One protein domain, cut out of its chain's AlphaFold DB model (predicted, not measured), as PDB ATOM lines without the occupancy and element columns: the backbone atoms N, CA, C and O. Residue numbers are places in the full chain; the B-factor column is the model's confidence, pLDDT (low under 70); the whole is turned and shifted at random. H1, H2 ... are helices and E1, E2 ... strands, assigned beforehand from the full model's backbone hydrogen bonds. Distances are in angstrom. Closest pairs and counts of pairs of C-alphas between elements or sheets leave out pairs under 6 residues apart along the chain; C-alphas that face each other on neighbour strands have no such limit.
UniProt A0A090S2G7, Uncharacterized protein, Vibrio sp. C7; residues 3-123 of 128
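This is residues 3 to 123 of the 128 residues of an uncharacterized protein of Vibrio sp. C7 (UniProt A0A090S2G7). Look for a small two-stranded hairpin, E2 and E3, in the middle of an elongated model, with helices gathered toward both ends of its long axis. H1, H2, the short strand E1 and H3 make one half, where H3 packs on E2 and the long loop of residues 20 to 38 makes the far end; H4, H5 and H6 make the other half, H6 running on from E3. The printed part has 121 residues, with six named helices and three named strands in the order H1 H2 E1 H3 H4 H5 E2 E3 H6; the class is mostly helix, and the sheet E2 - E3 is antiparallel. It is compact, with a radius of gyration of the C-alphas of 15.6 A, and spans 51 by 29 by 26 A.

Find C-alpha 5 at (-23.457, 8.319, -65.058); from there H1 runs through residues 5 to 12, 10.6 A long. Next come H2, residues 16 to 19, and E1, residues 39 to 41. H3, residues 42 to 56, is the longest helix at 21.7 A; it begins at C-alpha 42, (-15.202, 15.313, -63.370). Further on are H4, residues 74 to 80, and H5, residues 85 to 94, 14.3 A long. E2 is residues 101 to 104 and E3 residues 107 to 111, 13.1 A long. H6, residues 112 to 121, 14.2 A long, ends at C-alpha 121, (-12.060, 20.422, -94.789).

Start at the hairpin of E2 and E3, antiparallel at 149 degrees, where N 101 and O 109 are within hydrogen-bond range at 2.7 A, and N 103 and O 107 at 2.8 A. The closest C-alphas of H3 and E2 are those of Ile 53 and Ile 101, 6.5 A apart. H1 and H3 are near each other, with 5 pairs of C-alphas within 10 A. H1 and H2 touch, closest at the C-alphas of Cys 9 and Glu 16, 6.2 A. E1 pairs with no named strand, but its residues 39 to 40 pair antiparallel with residues 3 to 4. Residues 71 to 72 likewise pair antiparallel with residues 110 to 111 of E3. H4 and H5 only just touch, with 3 pairs of C-alphas within 8 A, the closest those of Thr 78 and Lys 85 at 6.3 A; they stand about perpendicular, at 88 degrees. H6 touches no helix. In H1, H4, H5 and H6 every O i to N i+4 pair is within hydrogen-bond range, in H3 10 of 11, and H2 is too short for such a pair.

The two C-alphas farthest apart, those of Gln 32 and Leu 94, are 51.9 A from each other. The printed part has no cut. The links H2 to E1 and H3 to H4 are long, with 19 and 17 residues. Mean pLDDT of the printed part is 90.8; look for values under 70 at residue 32, residues 34 to 35 and residues 58 to 60.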
ATOM      1  N   LYS A   3     -19.953  14.603 -62.240       88.69
ATOM      2  CA  LYS A   3     -20.677  14.091 -63.412       88.69
ATOM      3  C   LYS A   3     -21.609  12.963 -63.004       88.69
ATOM      4  O   LYS A   3     -21.216  12.095 -62.225       88.69
ATOM      5  N   THR A   4     -22.812  12.938 -63.561       92.06
ATOM      6  CA  THR A   4     -23.699  11.776 -63.447       92.06
ATOM      7  C   THR A   4     -23.248  10.672 -64.399       92.06
ATOM      8  O   THR A   4     -22.567  10.919 -65.399       92.06
ATOM      9  N   ARG A   5     -23.664   9.432 -64.124       90.44
ATOM     10  CA  ARG A   5     -23.457   8.319 -65.058       90.44
ATOM     11  C   ARG A   5     -24.048   8.606 -66.442       90.44
ATOM     12  O   ARG A   5     -23.395   8.307 -67.434       90.44
ATOM     13  N   GLN A   6     -25.225   9.229 -66.508       91.56
ATOM     14  CA  GLN A   6     -25.852   9.617 -67.772       91.56
ATOM     15  C   GLN A   6     -24.958  10.569 -68.582       91.56
ATOM     16  O   GLN A   6     -24.700  10.312 -69.752       91.56
ATOM     17  N   GLN A   7     -24.398  11.606 -67.951       93.31
ATOM     18  CA  GLN A   7     -23.500  12.547 -68.632       93.31
ATOM     19  C   GLN A   7     -22.229  11.864 -69.167       93.31
ATOM     20  O   GLN A   7     -21.725  12.221 -70.230       93.31
ATOM     21  N   ILE A   8     -21.702  10.869 -68.447       94.00
ATOM     22  CA  ILE A   8     -20.581  10.042 -68.924       94.00
ATOM     23  C   ILE A   8     -21.000   9.196 -70.125       94.00
ATOM     24  O   ILE A   8     -20.274   9.133 -71.118       94.00
ATOM     25  N   CYS A   9     -22.166   8.556 -70.046       93.75
ATOM     26  CA  CYS A   9     -22.733   7.764 -71.131       93.75
ATOM     27  C   CYS A   9     -22.905   8.590 -72.405       93.75
ATOM     28  O   CYS A   9     -22.507   8.131 -73.470       93.75
ATOM     29  N   GLU A  10     -23.419   9.813 -72.289       94.12
ATOM     30  CA  GLU A  10     -23.551  10.765 -73.395       94.12
ATOM     31  C   GLU A  10     -22.184  11.141 -73.981       94.12
ATOM     32  O   GLU A  10     -21.999  11.137 -75.195       94.12
ATOM     33  N   LYS A  11     -21.182  11.401 -73.132       94.81
ATOM     34  CA  LYS A  11     -19.827  11.759 -73.578       94.81
ATOM     35  C   LYS A  11     -19.107  10.631 -74.308       94.81
ATOM     36  O   LYS A  11     -18.372  10.889 -75.256       94.81
ATOM     37  N   LEU A  12     -19.298   9.393 -73.876       94.38
ATOM     38  CA  LEU A  12     -18.666   8.225 -74.494       94.38
ATOM     39  C   LEU A  12     -19.552   7.561 -75.555       94.38
ATOM     40  O   LEU A  12     -19.104   6.630 -76.230       94.38
ATOM     41  N   SER A  13     -20.798   8.018 -75.692       93.19
ATOM     42  CA  SER A  13     -21.838   7.402 -76.515       93.19
ATOM     43  C   SER A  13     -21.972   5.894 -76.238       93.19
ATOM     44  O   SER A  13     -21.943   5.058 -77.146       93.19
ATOM     45  N   VAL A  14     -22.071   5.527 -74.954       92.19
ATOM     46  CA  VAL A  14     -22.225   4.138 -74.476       92.19
ATOM     47  C   VAL A  14     -23.376   4.014 -73.481       92.19
ATOM     48  O   VAL A  14     -23.697   4.963 -72.777       92.19
ATOM     49  N   CYS A  15     -23.975   2.826 -73.367       90.38
ATOM     50  CA  CYS A  15     -24.994   2.576 -72.345       90.38
ATOM     51  C   CYS A  15     -24.385   2.443 -70.940       90.38
ATOM     52  O   CYS A  15     -23.204   2.117 -70.786       90.38
ATOM     53  N   GLU A  16     -25.210   2.616 -69.904       88.69
ATOM     54  CA  GLU A  16     -24.776   2.545 -68.502       88.69
ATOM     55  C   GLU A  16     -24.077   1.235 -68.137       88.69
ATOM     56  O   GLU A  16     -23.092   1.236 -67.398       88.69
ATOM     57  N   ALA A  17     -24.567   0.114 -68.673       87.00
ATOM     58  CA  ALA A  17     -23.977  -1.197 -68.428       87.00
ATOM     59  C   ALA A  17     -22.532  -1.272 -68.944       87.00
ATOM     60  O   ALA A  17     -21.690  -1.911 -68.320       87.00
ATOM     61  N   THR A  18     -22.220  -0.574 -70.040       90.31
ATOM     62  CA  THR A  18     -20.870  -0.572 -70.620       90.31
ATOM     63  C   THR A  18     -19.872   0.154 -69.723       90.31
ATOM     64  O   THR A  18     -18.737  -0.298 -69.619       90.31
ATOM     65  N   VAL A  19     -20.288   1.230 -69.042       89.06
ATOM     66  CA  VAL A  19     -19.402   2.049 -68.191       89.06
ATOM     67  C   VAL A  19     -18.723   1.206 -67.109       89.06
ATOM     68  O   VAL A  19     -17.534   1.369 -66.856       89.06
ATOM     69  N   LYS A  20     -19.446   0.238 -66.530       83.69
ATOM     70  CA  LYS A  20     -18.926  -0.673 -65.494       83.69
ATOM     71  C   LYS A  20     -17.816  -1.611 -65.985       83.69
ATOM     72  O   LYS A  20     -17.110  -2.189 -65.167       83.69
ATOM     73  N   HIS A  21     -17.692  -1.793 -67.298       88.62
ATOM     74  CA  HIS A  21     -16.727  -2.693 -67.932       88.62
ATOM     75  C   HIS A  21     -15.624  -1.939 -68.686       88.62
ATOM     76  O   HIS A  21     -14.877  -2.551 -69.453       88.62
ATOM     77  N   LEU A  22     -15.542  -0.615 -68.518       92.00
ATOM     78  CA  LEU A  22     -14.460   0.174 -69.089       92.00
ATOM     79  C   LEU A  22     -13.161  -0.084 -68.299       92.00
ATOM     80  O   LEU A  22     -13.193  -0.122 -67.066       92.00
ATOM     81  N   PRO A  23     -12.026  -0.278 -68.989       91.62
ATOM     82  CA  PRO A  23     -10.741  -0.525 -68.354       91.62
ATOM     83  C   PRO A  23     -10.285   0.708 -67.570       91.62
ATOM     84  O   PRO A  23     -10.369   1.838 -68.063       91.62
ATOM     85  N   ASP A  24      -9.816   0.475 -66.344       91.94
ATOM     86  CA  ASP A  24      -9.248   1.489 -65.448       91.94
ATOM     87  C   ASP A  24     -10.129   2.735 -65.270       91.94
ATOM     88  O   ASP A  24      -9.624   3.846 -65.098       91.94
ATOM     89  N   PHE A  25     -11.452   2.551 -65.348       92.94
ATOM     90  CA  PHE A  25     -12.423   3.633 -65.261       92.94
ATOM     91  C   PHE A  25     -12.510   4.191 -63.831       92.94
ATOM     92  O   PHE A  25     -12.464   3.409 -62.873       92.94
ATOM     93  N   PRO A  26     -12.665   5.518 -63.652       93.75
ATOM     94  CA  PRO A  26     -12.764   6.123 -62.331       93.75
ATOM     95  C   PRO A  26     -13.862   5.496 -61.477       93.75
ATOM     96  O   PRO A  26     -14.970   5.225 -61.948       93.75
ATOM     97  N   LYS A  27     -13.558   5.296 -60.193       90.81
ATOM     98  CA  LYS A  27     -14.546   4.798 -59.238       90.81
ATOM     99  C   LYS A  27     -15.605   5.876 -58.982       90.81
ATOM    100  O   LYS A  27     -15.269   7.062 -58.933       90.81
ATOM    101  N   PRO A  28     -16.878   5.489 -58.811       90.25
ATOM    102  CA  PRO A  28     -17.896   6.441 -58.411       90.25
ATOM    103  C   PRO A  28     -17.597   6.995 -57.016       90.25
ATOM    104  O   PRO A  28     -16.938   6.354 -56.196       90.25
ATOM    105  N   LEU A  29     -18.098   8.197 -56.757       88.06
ATOM    106  CA  LEU A  29     -18.091   8.805 -55.438       88.06
ATOM    107  C   LEU A  29     -18.954   7.972 -54.493       88.06
ATOM    108  O   LEU A  29     -20.125   7.726 -54.779       88.06
ATOM    109  N   ASP A  30     -18.372   7.592 -53.362       79.81
ATOM    110  CA  ASP A  30     -19.123   7.048 -52.239       79.81
ATOM    111  C   ASP A  30     -19.708   8.222 -51.444       79.81
ATOM    112  O   ASP A  30     -18.973   9.094 -50.973       79.81
ATOM    113  N   SER A  31     -21.036   8.326 -51.390       70.94
ATOM    114  CA  SER A  31     -21.712   9.400 -50.666       70.94
ATOM    115  C   SER A  31     -23.052   8.932 -50.129       70.94
ATOM    116  O   SER A  31     -23.981   8.646 -50.884       70.94
ATOM    117  N   GLN A  32     -23.178   8.987 -48.806       69.44
ATOM    118  CA  GLN A  32     -24.427   8.751 -48.083       69.44
ATOM    119  C   GLN A  32     -25.556   9.729 -48.459       69.44
ATOM    120  O   GLN A  32     -26.724   9.447 -48.213       69.44
ATOM    121  N   TYR A  33     -25.232  10.878 -49.064       71.75
ATOM    122  CA  TYR A  33     -26.206  11.924 -49.395       71.75
ATOM    123  C   TYR A  33     -26.906  11.710 -50.743       71.75
ATOM    124  O   TYR A  33     -27.936  12.323 -51.007       71.75
ATOM    125  N   PHE A  34     -26.361  10.853 -51.608       67.06
ATOM    126  CA  PHE A  34     -26.847  10.652 -52.973       67.06
ATOM    127  C   PHE A  34     -27.316   9.208 -53.162       67.06
ATOM    128  O   PHE A  34     -26.805   8.486 -54.012       67.06
ATOM    129  N   SER A  35     -28.296   8.788 -52.356       65.31
ATOM    130  CA  SER A  35     -28.700   7.383 -52.174       65.31
ATOM    131  C   SER A  35     -29.003   6.601 -53.460       65.31
ATOM    132  O   SER A  35     -28.815   5.389 -53.476       65.31
ATOM    133  N   ASN A  36     -29.395   7.271 -54.552       77.12
ATOM    134  CA  ASN A  36     -29.689   6.630 -55.841       77.12
ATOM    135  C   ASN A  36     -28.845   7.149 -57.022       77.12
ATOM    136  O   ASN A  36     -28.976   6.639 -58.136       77.12
ATOM    137  N   LEU A  37     -27.992   8.161 -56.824       81.69
ATOM    138  CA  LEU A  37     -27.237   8.780 -57.917       81.69
ATOM    139  C   LEU A  37     -25.793   8.298 -57.926       81.69
ATOM    140  O   LEU A  37     -25.030   8.535 -56.995       81.69
ATOM    141  N   VAL A  38     -25.388   7.692 -59.043       86.50
ATOM    142  CA  VAL A  38     -23.986   7.339 -59.262       86.50
ATOM    143  C   VAL A  38     -23.259   8.507 -59.908       86.50
ATOM    144  O   VAL A  38     -23.490   8.849 -61.075       86.50
ATOM    145  N   LEU A  39     -22.388   9.112 -59.107       89.94
ATOM    146  CA  LEU A  39     -21.647  10.322 -59.420       89.94
ATOM    147  C   LEU A  39     -20.161  10.018 -59.563       89.94
ATOM    148  O   LEU A  39     -19.628   9.143 -58.891       89.94
ATOM    149  N   TYR A  40     -19.484  10.789 -60.400       91.75
ATOM    150  CA  TYR A  40     -18.052  10.671 -60.646       91.75
ATOM    151  C   TYR A  40     -17.394  12.038 -60.528       91.75
ATOM    152  O   TYR A  40     -18.003  13.065 -60.850       91.75
ATOM    153  N   ARG A  41     -16.130  12.073 -60.093       93.25
ATOM    154  CA  ARG A  41     -15.349  13.309 -60.150       93.25
ATOM    155  C   ARG A  41     -15.039  13.639 -61.598       93.25
ATOM    156  O   ARG A  41     -14.450  12.846 -62.324       93.25
ATOM    157  N   GLU A  42     -15.397  14.853 -61.997       93.44
ATOM    158  CA  GLU A  42     -15.202  15.313 -63.370       93.44
ATOM    159  C   GLU A  42     -13.727  15.286 -63.789       93.44
ATOM    160  O   GLU A  42     -13.408  14.881 -64.904       93.44
ATOM    161  N   LYS A  43     -12.829  15.674 -62.876       94.75
ATOM    162  CA  LYS A  43     -11.380  15.657 -63.102       94.75
ATOM    163  C   LYS A  43     -10.890  14.254 -63.469       94.75
ATOM    164  O   LYS A  43     -10.263  14.098 -64.507       94.75
ATOM    165  N   GLU A  44     -11.249  13.249 -62.674       95.12
ATOM    166  CA  GLU A  44     -10.812  11.862 -62.887       95.12
ATOM    167  C   GLU A  44     -11.357  11.288 -64.193       95.12
ATOM    168  O   GLU A  44     -10.639  10.600 -64.912       95.12
ATOM    169  N   PHE A  45     -12.611  11.605 -64.533       95.06
ATOM    170  CA  PHE A  45     -13.192  11.204 -65.812       95.06
ATOM    171  C   PHE A  45     -12.414  11.771 -67.001       95.06
ATOM    172  O   PHE A  45     -12.082  11.027 -67.919       95.06
ATOM    173  N   TYR A  46     -12.111  13.070 -66.998       95.19
ATOM    174  CA  TYR A  46     -11.403  13.683 -68.120       95.19
ATOM    175  C   TYR A  46      -9.917  13.333 -68.162       95.19
ATOM    176  O   TYR A  46      -9.372  13.229 -69.256       95.19
ATOM    177  N   GLU A  47      -9.273  13.103 -67.018       94.94
ATOM    178  CA  GLU A  47      -7.917  12.546 -66.961       94.94
ATOM    179  C   GLU A  47      -7.883  11.139 -67.559       94.94
ATOM    180  O   GLU A  47      -7.050  10.858 -68.419       94.94
ATOM    181  N   TRP A  48      -8.839  10.285 -67.181       95.62
ATOM    182  CA  TRP A  48      -9.002   8.961 -67.776       95.62
ATOM    183  C   TRP A  48      -9.265   9.045 -69.283       95.62
ATOM    184  O   TRP A  48      -8.606   8.364 -70.065       95.62
ATOM    185  N   PHE A  49     -10.195   9.902 -69.710       94.69
ATOM    186  CA  PHE A  49     -10.572   9.996 -71.117       94.69
ATOM    187  C   PHE A  49      -9.415  10.518 -71.972       94.69
ATOM    188  O   PHE A  49      -9.115   9.940 -73.014       94.69
ATOM    189  N   LYS A  50      -8.715  11.555 -71.493       94.19
ATOM    190  CA  LYS A  50      -7.513  12.089 -72.134       94.19
ATOM    191  C   LYS A  50      -6.425  11.021 -72.258       94.19
ATOM    192  O   LYS A  50      -5.897  10.838 -73.349       94.19
ATOM    193  N   ARG A  51      -6.158  10.271 -71.185       93.50
ATOM    194  CA  ARG A  51      -5.172   9.182 -71.190       93.50
ATOM    195  C   ARG A  51      -5.463   8.151 -72.284       93.50
ATOM    196  O   ARG A  51      -4.575   7.829 -73.060       93.50
ATOM    197  N   ILE A  52      -6.709   7.684 -72.392       92.69
ATOM    198  CA  ILE A  52      -7.107   6.684 -73.401       92.69
ATOM    199  C   ILE A  52      -6.909   7.191 -74.838       92.69
ATOM    200  O   ILE A  52      -6.593   6.400 -75.732       92.69
ATOM    201  N   ILE A  53      -7.118   8.489 -75.072       91.50
ATOM    202  CA  ILE A  53      -6.885   9.123 -76.375       91.50
ATOM    203  C   ILE A  53      -5.386   9.137 -76.687       91.50
ATOM    204  O   ILE A  53      -4.977   8.665 -77.747       91.50
ATOM    205  N   GLU A  54      -4.577   9.630 -75.751       90.44
ATOM    206  CA  GLU A  54      -3.127   9.784 -75.914       90.44
ATOM    207  C   GLU A  54      -2.413   8.432 -76.072       90.44
ATOM    208  O   GLU A  54      -1.539   8.291 -76.919       90.44
ATOM    209  N   GLU A  55      -2.834   7.393 -75.345       88.88
ATOM    210  CA  GLU A  55      -2.278   6.036 -75.473       88.88
ATOM    211  C   GLU A  55      -2.454   5.438 -76.880       88.88
ATOM    212  O   GLU A  55      -1.651   4.615 -77.325       88.88
ATOM    213  N   GLN A  56      -3.511   5.831 -77.595       87.06
ATOM    214  CA  GLN A  56      -3.839   5.290 -78.918       87.06
ATOM    215  C   GLN A  56      -3.333   6.155 -80.070       87.06
ATOM    216  O   GLN A  56      -3.228   5.674 -81.204       87.06
ATOM    217  N   GLN A  57      -2.979   7.403 -79.786       81.12
ATOM    218  CA  GLN A  57      -2.367   8.328 -80.725       81.12
ATOM    219  C   GLN A  57      -0.872   8.434 -80.396       81.12
ATOM    220  O   GLN A  57      -0.446   9.334 -79.679       81.12
ATOM    221  N   LYS A  58      -0.071   7.481 -80.904       61.16
ATOM    222  CA  LYS A  58       1.397   7.479 -80.746       61.16
ATOM    223  C   LYS A  58       1.949   8.871 -81.094       61.16
ATOM    224  O   LYS A  58       1.820   9.303 -82.236       61.16
ATOM    225  N   ASP A  59       2.519   9.540 -80.095       58.28
ATOM    226  CA  ASP A  59       3.218  10.830 -80.181       58.28
ATOM    227  C   ASP A  59       2.361  12.099 -80.358       58.28
ATOM    228  O   ASP A  59       2.891  13.159 -80.700       58.28
ATOM    229  N   VAL A  60       1.056  12.053 -80.058       69.00
ATOM    230  CA  VAL A  60       0.200  13.252 -80.086       69.00
ATOM    231  C   VAL A  60      -0.426  13.510 -78.717       69.00
ATOM    232  O   VAL A  60      -1.357  12.836 -78.292       69.00
ATOM    233  N   VAL A  61       0.065  14.547 -78.034       78.56
ATOM    234  CA  VAL A  61      -0.637  15.140 -76.884       78.56
ATOM    235  C   VAL A  61      -1.949  15.732 -77.390       78.56
ATOM    236  O   VAL A  61      -1.934  16.549 -78.315       78.56
ATOM    237  N   TYR A  62      -3.079  15.370 -76.777       83.94
ATOM    238  CA  TYR A  62      -4.366  15.951 -77.160       83.94
ATOM    239  C   TYR A  62      -4.387  17.442 -76.786       83.94
ATOM    240  O   TYR A  62      -4.323  17.804 -75.608       83.94
ATOM    241  N   LYS A  63      -4.453  18.315 -77.801       84.25
ATOM    242  CA  LYS A  63      -4.381  19.784 -77.650       84.25
ATOM    243  C   LYS A  63      -5.744  20.467 -77.481       84.25
ATOM    244  O   LYS A  63      -5.786  21.666 -77.221       84.25
ATOM    245  N   GLY A  64      -6.846  19.738 -77.656       87.25
ATOM    246  CA  GLY A  64      -8.198  20.283 -77.548       87.25
ATOM    247  C   GLY A  64      -8.679  20.462 -76.104       87.25
ATOM    248  O   GLY A  64      -8.076  19.977 -75.144       87.25
ATOM    249  N   ASP A  65      -9.826  21.124 -75.945       92.19
ATOM    250  CA  ASP A  65     -10.549  21.136 -74.671       92.19
ATOM    251  C   ASP A  65     -11.310  19.815 -74.493       92.19
ATOM    252  O   ASP A  65     -12.417  19.632 -75.010       92.19
ATOM    253  N   ILE A  66     -10.729  18.902 -73.707       92.56
ATOM    254  CA  ILE A  66     -11.292  17.570 -73.445       92.56
ATOM    255  C   ILE A  66     -12.709  17.634 -72.854       92.56
ATOM    256  O   ILE A  66     -13.504  16.709 -73.023       92.56
ATOM    257  N   ARG A  67     -13.085  18.745 -72.203       92.88
ATOM    258  CA  ARG A  67     -14.425  18.908 -71.624       92.88
ATOM    259  C   ARG A  67     -15.496  19.072 -72.689       92.88
ATOM    260  O   ARG A  67     -16.639  18.636 -72.497       92.88
ATOM    261  N   LYS A  68     -15.125  19.661 -73.824       93.38
ATOM    262  CA  LYS A  68     -15.993  19.810 -74.992       93.38
ATOM    263  C   LYS A  68     -16.043  18.546 -75.834       93.38
ATOM    264  O   LYS A  68     -16.987  18.419 -76.597       93.38
ATOM    265  N   GLU A  69     -15.116  17.613 -75.661       94.81
ATOM    266  CA  GLU A  69     -15.029  16.407 -76.482       94.81
ATOM    267  C   GLU A  69     -16.153  15.400 -76.193       94.81
ATOM    268  O   GLU A  69     -16.713  15.378 -75.089       94.81
ATOM    269  N   ARG A  70     -16.489  14.574 -77.189       95.88
ATOM    270  CA  ARG A  70     -17.300  13.356 -77.038       95.88
ATOM    271  C   ARG A  70     -16.935  12.337 -78.112       95.88
ATOM    272  O   ARG A  70     -16.324  12.682 -79.118       95.88
ATOM    273  N   LEU A  71     -17.344  11.088 -77.917       96.12
ATOM    274  CA  LEU A  71     -17.199  10.060 -78.938       96.12
ATOM    275  C   LEU A  71     -18.404  10.008 -79.868       96.12
ATOM    276  O   LEU A  71     -19.546   9.938 -79.417       96.12
ATOM    277  N   ILE A  72     -18.126   9.925 -81.162       96.75
ATOM    278  CA  ILE A  72     -19.090   9.584 -82.205       96.75
ATOM    279  C   ILE A  72     -18.945   8.091 -82.491       96.75
ATOM    280  O   ILE A  72     -17.860   7.602 -82.806       96.75
ATOM    281  N   ARG A  73     -20.028   7.327 -82.348       95.62
ATOM    282  CA  ARG A  73     -20.025   5.872 -82.599       95.62
ATOM    283  C   ARG A  73     -20.272   5.581 -84.068       95.62
ATOM    284  O   ARG A  73     -20.873   6.384 -84.763       95.62
ATOM    285  N   LEU A  74     -19.931   4.370 -84.513       96.06
ATOM    286  CA  LEU A  74     -20.156   3.949 -85.903       96.06
ATOM    287  C   LEU A  74     -21.589   4.194 -86.387       96.06
ATOM    288  O   LEU A  74     -21.753   4.660 -87.502       96.06
ATOM    289  N   LYS A  75     -22.605   3.895 -85.564       94.75
ATOM    290  CA  LYS A  75     -24.010   4.122 -85.933       94.75
ATOM    291  C   LYS A  75     -24.275   5.603 -86.234       94.75
ATOM    292  O   LYS A  75     -24.772   5.927 -87.304       94.75
ATOM    293  N   GLU A  76     -23.876   6.476 -85.317       95.38
ATOM    294  CA  GLU A  76     -24.015   7.922 -85.479       95.38
ATOM    295  C   GLU A  76     -23.205   8.423 -86.680       95.38
ATOM    296  O   GLU A  76     -23.728   9.141 -87.519       95.38
ATOM    297  N   LEU A  77     -21.958   7.971 -86.845       95.81
ATOM    298  CA  LEU A  77     -21.111   8.377 -87.968       95.81
ATOM    299  C   LEU A  77     -21.697   7.967 -89.329       95.81
ATOM    300  O   LEU A  77     -21.608   8.728 -90.289       95.81
ATOM    301  N   THR A  78     -22.307   6.780 -89.422       96.50
ATOM    302  CA  THR A  78     -22.980   6.341 -90.654       96.50
ATOM    303  C   THR A  78     -24.197   7.196 -90.992       96.50
ATOM    304  O   THR A  78     -24.440   7.451 -92.168       96.50
ATOM    305  N   GLU A  79     -24.933   7.654 -89.977       94.56
ATOM    306  CA  GLU A  79     -26.080   8.552 -90.144       94.56
ATOM    307  C   GLU A  79     -25.601   9.951 -90.566       94.56
ATOM    308  O   GLU A  79     -26.075  10.483 -91.566       94.56
ATOM    309  N   LEU A  80     -24.587  10.490 -89.881       92.88
ATOM    310  CA  LEU A  80     -23.992  11.800 -90.164       92.88
ATOM    311  C   LEU A  80     -23.448  11.916 -91.591       92.88
ATOM    312  O   LEU A  80     -23.667  12.923 -92.256       92.88
ATOM    313  N   LEU A  81     -22.741  10.890 -92.068       92.25
ATOM    314  CA  LEU A  81     -22.111  10.901 -93.391       92.25
ATOM    315  C   LEU A  81     -22.990  10.292 -94.489       92.25
ATOM    316  O   LEU A  81     -22.535  10.182 -95.626       92.25
ATOM    317  N   SER A  82     -24.216   9.855 -94.164       93.56
ATOM    318  CA  SER A  82     -25.094   9.112 -95.084       93.56
ATOM    319  C   SER A  82     -24.352   7.982 -95.818       93.56
ATOM    320  O   SER A  82     -24.508   7.768 -97.020       93.56
ATOM    321  N   ALA A  83     -23.498   7.263 -95.084       94.69
ATOM    322  CA  ALA A  83     -22.557   6.297 -95.633       94.69
ATOM    323  C   ALA A  83     -22.695   4.941 -94.943       94.69
ATOM    324  O   ALA A  83     -22.933   4.838 -93.741       94.69
ATOM    325  N   SER A  84     -22.497   3.862 -95.700       97.75
ATOM    326  CA  SER A  84     -22.528   2.515 -95.133       97.75
ATOM    327  C   SER A  84     -21.328   2.262 -94.212       97.75
ATOM    328  O   SER A  84     -20.250   2.835 -94.377       97.75
ATOM    329  N   LYS A  85     -21.468   1.316 -93.274       97.56
ATOM    330  CA  LYS A  85     -20.371   0.896 -92.379       97.56
ATOM    331  C   LYS A  85     -19.112   0.484 -93.150       97.56
ATOM    332  O   LYS A  85     -18.003   0.821 -92.746       97.56
ATOM    333  N   SER A  86     -19.278  -0.243 -94.258       97.75
ATOM    334  CA  SER A  86     -18.157  -0.676 -95.100       97.75
ATOM    335  C   SER A  86     -17.463   0.506 -95.771       97.75
ATOM    336  O   SER A  86     -16.236   0.515 -95.852       97.75
ATOM    337  N   HIS A  87     -18.221   1.523 -96.191       97.56
ATOM    338  CA  HIS A  87     -17.657   2.755 -96.727       97.56
ATOM    339  C   HIS A  87     -16.860   3.513 -95.661       97.56
ATOM    340  O   HIS A  87     -15.715   3.868 -95.920       97.56
ATOM    341  N   ILE A  88     -17.401   3.671 -94.445       97.81
ATOM    342  CA  ILE A  88     -16.679   4.286 -93.318       97.81
ATOM    343  C   ILE A  88     -15.335   3.586 -93.085       97.81
ATOM    344  O   ILE A  88     -14.290   4.232 -93.103       97.81
ATOM    345  N   TYR A  89     -15.324   2.257 -92.949       97.31
ATOM    346  CA  TYR A  89     -14.074   1.522 -92.742       97.31
ATOM    347  C   TYR A  89     -13.108   1.626 -93.926       97.31
ATOM    348  O   TYR A  89     -11.894   1.686 -93.720       97.31
ATOM    349  N   LYS A  90     -13.622   1.685 -95.161       97.81
ATOM    350  CA  LYS A  90     -12.801   1.945 -96.348       97.81
ATOM    351  C   LYS A  90     -12.123   3.313 -96.248       97.81
ATOM    352  O   LYS A  90     -10.921   3.382 -96.468       97.81
ATOM    353  N   GLN A  91     -12.849   4.365 -95.869       97.06
ATOM    354  CA  GLN A  91     -12.281   5.709 -95.715       97.06
ATOM    355  C   GLN A  91     -11.249   5.783 -94.585       97.06
ATOM    356  O   GLN A  91     -10.208   6.411 -94.761       97.06
ATOM    357  N   VAL A  92     -11.466   5.070 -93.474       96.69
ATOM    358  CA  VAL A  92     -10.457   4.935 -92.406       96.69
ATOM    359  C   VAL A  92      -9.188   4.253 -92.926       96.69
ATOM    360  O   VAL A  92      -8.080   4.692 -92.632       96.69
ATOM    361  N   LYS A  93      -9.325   3.191 -93.732       96.50
ATOM    362  CA  LYS A  93      -8.176   2.495 -94.337       96.50
ATOM    363  C   LYS A  93      -7.422   3.381 -95.335       96.50
ATOM    364  O   LYS A  93      -6.205   3.264 -95.431       96.50
ATOM    365  N   LEU A  94      -8.140   4.232 -96.068       96.44
ATOM    366  CA  LEU A  94      -7.567   5.191 -97.016       96.44
ATOM    367  C   LEU A  94      -6.944   6.420 -96.334       96.44
ATOM    368  O   LEU A  94      -6.242   7.168 -97.000       96.44
ATOM    369  N   GLY A  95      -7.178   6.624 -95.033       94.44
ATOM    370  CA  GLY A  95      -6.682   7.786 -94.290       94.44
ATOM    371  C   GLY A  95      -7.550   9.041 -94.414       94.44
ATOM    372  O   GLY A  95      -7.200  10.068 -93.847       94.44
ATOM    373  N   ASN A  96      -8.697   8.954 -95.095       93.94
ATOM    374  CA  ASN A  96      -9.650  10.063 -95.231       93.94
ATOM    375  C   ASN A  96     -10.507  10.259 -93.973       93.94
ATOM    376  O   ASN A  96     -11.074  11.327 -93.764       93.94
ATOM    377  N   LEU A  97     -10.627   9.214 -93.148       95.44
ATOM    378  CA  LEU A  97     -11.205   9.306 -91.813       95.44
ATOM    379  C   LEU A  97     -10.167   8.913 -90.754       95.44
ATOM    380  O   LEU A  97      -9.364   8.003 -90.989       95.44
ATOM    381  N   PRO A  98     -10.218   9.540 -89.567       93.94
ATOM    382  CA  PRO A  98      -9.360   9.189 -88.443       93.94
ATOM    383  C   PRO A  98      -9.559   7.731 -88.008       93.94
ATOM    384  O   PRO A  98     -10.589   7.101 -88.261       93.94
ATOM    385  N   LYS A  99      -8.573   7.173 -87.302       93.94
ATOM    386  CA  LYS A  99      -8.738   5.870 -86.646       93.94
ATOM    387  C   LYS A  99      -9.652   6.018 -85.431       93.94
ATOM    388  O   LYS A  99      -9.591   7.006 -84.710       93.94
ATOM    389  N   GLN A 100     -10.483   5.009 -85.195       94.81
ATOM    390  CA  GLN A 100     -11.339   4.965 -84.012       94.81
ATOM    391  C   GLN A 100     -10.511   4.778 -82.729       94.81
ATOM    392  O   GLN A 100      -9.601   3.950 -82.687       94.81
ATOM    393  N   ILE A 101     -10.892   5.493 -81.676       94.50
ATOM    394  CA  ILE A 101     -10.421   5.335 -80.303       94.50
ATOM    395  C   ILE A 101     -11.227   4.226 -79.633       94.50
ATOM    396  O   ILE A 101     -12.461   4.250 -79.604       94.50
ATOM    397  N   LYS A 102     -10.536   3.233 -79.083       94.06
ATOM    398  CA  LYS A 102     -11.118   2.139 -78.310       94.06
ATOM    399  C   LYS A 102     -11.173   2.531 -76.836       94.06
ATOM    400  O   LYS A 102     -10.142   2.653 -76.194       94.06
ATOM    401  N   VAL A 103     -12.372   2.694 -76.287       92.81
ATOM    402  CA  VAL A 103     -12.565   2.984 -74.854       92.81
ATOM    403  C   VAL A 103     -12.853   1.746 -74.022       92.81
ATOM    404  O   VAL A 103     -12.745   1.790 -72.808       92.81
ATOM    405  N   GLY A 104     -13.213   0.627 -74.648       89.38
ATOM    406  CA  GLY A 104     -13.428  -0.639 -73.955       89.38
ATOM    407  C   GLY A 104     -13.512  -1.812 -74.921       89.38
ATOM    408  O   GLY A 104     -13.369  -1.655 -76.134       89.38
ATOM    409  N   LEU A 105     -13.782  -3.012 -74.400       86.50
ATOM    410  CA  LEU A 105     -13.775  -4.241 -75.202       86.50
ATOM    411  C   LEU A 105     -14.732  -4.180 -76.404       86.50
ATOM    412  O   LEU A 105     -14.359  -4.543 -77.515       86.50
ATOM    413  N   ARG A 106     -15.956  -3.694 -76.172       86.06
ATOM    414  CA  ARG A 106     -17.022  -3.556 -77.183       86.06
ATOM    415  C   ARG A 106     -17.291  -2.103 -77.562       86.06
ATOM    416  O   ARG A 106     -18.326  -1.780 -78.154       86.06
ATOM    417  N   ALA A 107     -16.388  -1.206 -77.173       91.31
ATOM    418  CA  ALA A 107     -16.616   0.213 -77.297       91.31
ATOM    419  C   ALA A 107     -15.470   0.931 -78.012       91.31
ATOM    420  O   ALA A 107     -14.381   1.070 -77.466       91.31
ATOM    421  N   SER A 108     -15.761   1.416 -79.220       94.81
ATOM    422  CA  SER A 108     -14.908   2.296 -80.011       94.81
ATOM    423  C   SER A 108     -15.719   3.410 -80.674       94.81
ATOM    424  O   SER A 108     -16.916   3.247 -80.932       94.81
ATOM    425  N   GLY A 109     -15.073   4.536 -80.951       95.81
ATOM    426  CA  GLY A 109     -15.664   5.672 -81.653       95.81
ATOM    427  C   GLY A 109     -14.599   6.665 -82.099       95.81
ATOM    428  O   GLY A 109     -13.416   6.433 -81.891       95.81
ATOM    429  N   TRP A 110     -15.013   7.764 -82.706       96.19
ATOM    430  CA  TRP A 110     -14.130   8.842 -83.148       96.19
ATOM    431  C   TRP A 110     -14.303  10.062 -82.261       96.19
ATOM    432  O   TRP A 110     -15.388  10.264 -81.716       96.19
ATOM    433  N   LEU A 111     -13.258  10.871 -82.117       95.69
ATOM    434  CA  LEU A 111     -13.389  12.161 -81.448       95.69
ATOM    435  C   LEU A 111     -14.274  13.071 -82.298       95.69
ATOM    436  O   LEU A 111     -14.138  13.109 -83.522       95.69
ATOM    437  N   ARG A 112     -15.183  13.806 -81.655       95.94
ATOM    438  CA  ARG A 112     -16.034  14.779 -82.342       95.94
ATOM    439  C   ARG A 112     -15.184  15.833 -83.037       95.94
ATOM    440  O   ARG A 112     -15.491  16.197 -84.164       95.94
ATOM    441  N   SER A 113     -14.117  16.294 -82.386       95.19
ATOM    442  CA  SER A 113     -13.183  17.257 -82.982       95.19
ATOM    443  C   SER A 113     -12.550  16.744 -84.278       95.19
ATOM    444  O   SER A 113     -12.593  17.459 -85.276       95.19
ATOM    445  N   ASP A 114     -12.051  15.505 -84.299       94.31
ATOM    446  CA  ASP A 114     -11.446  14.920 -85.503       94.31
ATOM    447  C   ASP A 114     -12.462  14.808 -86.652       94.31
ATOM    448  O   ASP A 114     -12.141  15.084 -87.805       94.31
ATOM    449  N   ILE A 115     -13.709  14.428 -86.351       95.62
ATOM    450  CA  ILE A 115     -14.772  14.366 -87.363       95.62
ATOM    451  C   ILE A 115     -15.157  15.767 -87.849       95.62
ATOM    452  O   ILE A 115     -15.284  15.967 -89.055       95.62
ATOM    453  N   ASN A 116     -15.293  16.746 -86.951       95.44
ATOM    454  CA  ASN A 116     -15.569  18.134 -87.330       95.44
ATOM    455  C   ASN A 116     -14.471  18.705 -88.222       95.44
ATOM    456  O   ASN A 116     -14.777  19.459 -89.138       95.44
ATOM    457  N   GLU A 117     -13.214  18.339 -87.987       94.44
ATOM    458  CA  GLU A 117     -12.109  18.762 -88.840       94.44
ATOM    459  C   GLU A 117     -12.233  18.188 -90.255       94.44
ATOM    460  O   GLU A 117     -12.140  18.935 -91.227       94.44
ATOM    461  N   VAL A 118     -12.561  16.898 -90.391       94.31
ATOM    462  CA  VAL A 118     -12.841  16.298 -91.707       94.31
ATOM    463  C   VAL A 118     -14.019  16.997 -92.391       94.31
ATOM    464  O   VAL A 118     -13.932  17.335 -93.570       94.31
ATOM    465  N   LEU A 119     -15.119  17.243 -91.673       93.06
ATOM    466  CA  LEU A 119     -16.292  17.928 -92.228       93.06
ATOM    467  C   LEU A 119     -15.934  19.341 -92.710       93.06
ATOM    468  O   LEU A 119     -16.246  19.693 -93.847       93.06
ATOM    469  N   ARG A 120     -15.196  20.104 -91.897       94.56
ATOM    470  CA  ARG A 120     -14.726  21.460 -92.213       94.56
ATOM    471  C   ARG A 120     -13.870  21.483 -93.479       94.56
ATOM    472  O   ARG A 120     -14.097  22.319 -94.348       94.56
ATOM    473  N   GLN A 121     -12.931  20.546 -93.611       93.50
ATOM    474  CA  GLN A 121     -12.060  20.422 -94.789       93.50
ATOM    475  C   GLN A 121     -12.831  20.100 -96.077       93.50
ATOM    476  O   GLN A 121     -12.366  20.424 -97.166       93.50
ATOM    477  N   ASN A 122     -14.019  19.505 -95.956       89.31
ATOM    478  CA  ASN A 122     -14.905  19.177 -97.073       89.31
ATOM    479  C   ASN A 122     -16.060  20.185 -97.247       89.31
ATOM    480  O   ASN A 122     -16.976  19.929 -98.027       89.31
ATOM    481  N   GLY A 123     -16.041  21.321 -96.538       90.38
ATOM    482  CA  GLY A 123     -17.071  22.361 -96.643       90.38
ATOM    483  C   GLY A 123     -18.430  21.983 -96.038       90.38
ATOM    484  O   GLY A 123     -19.446  22.566 -96.407       90.38
TER     485      GLY A 123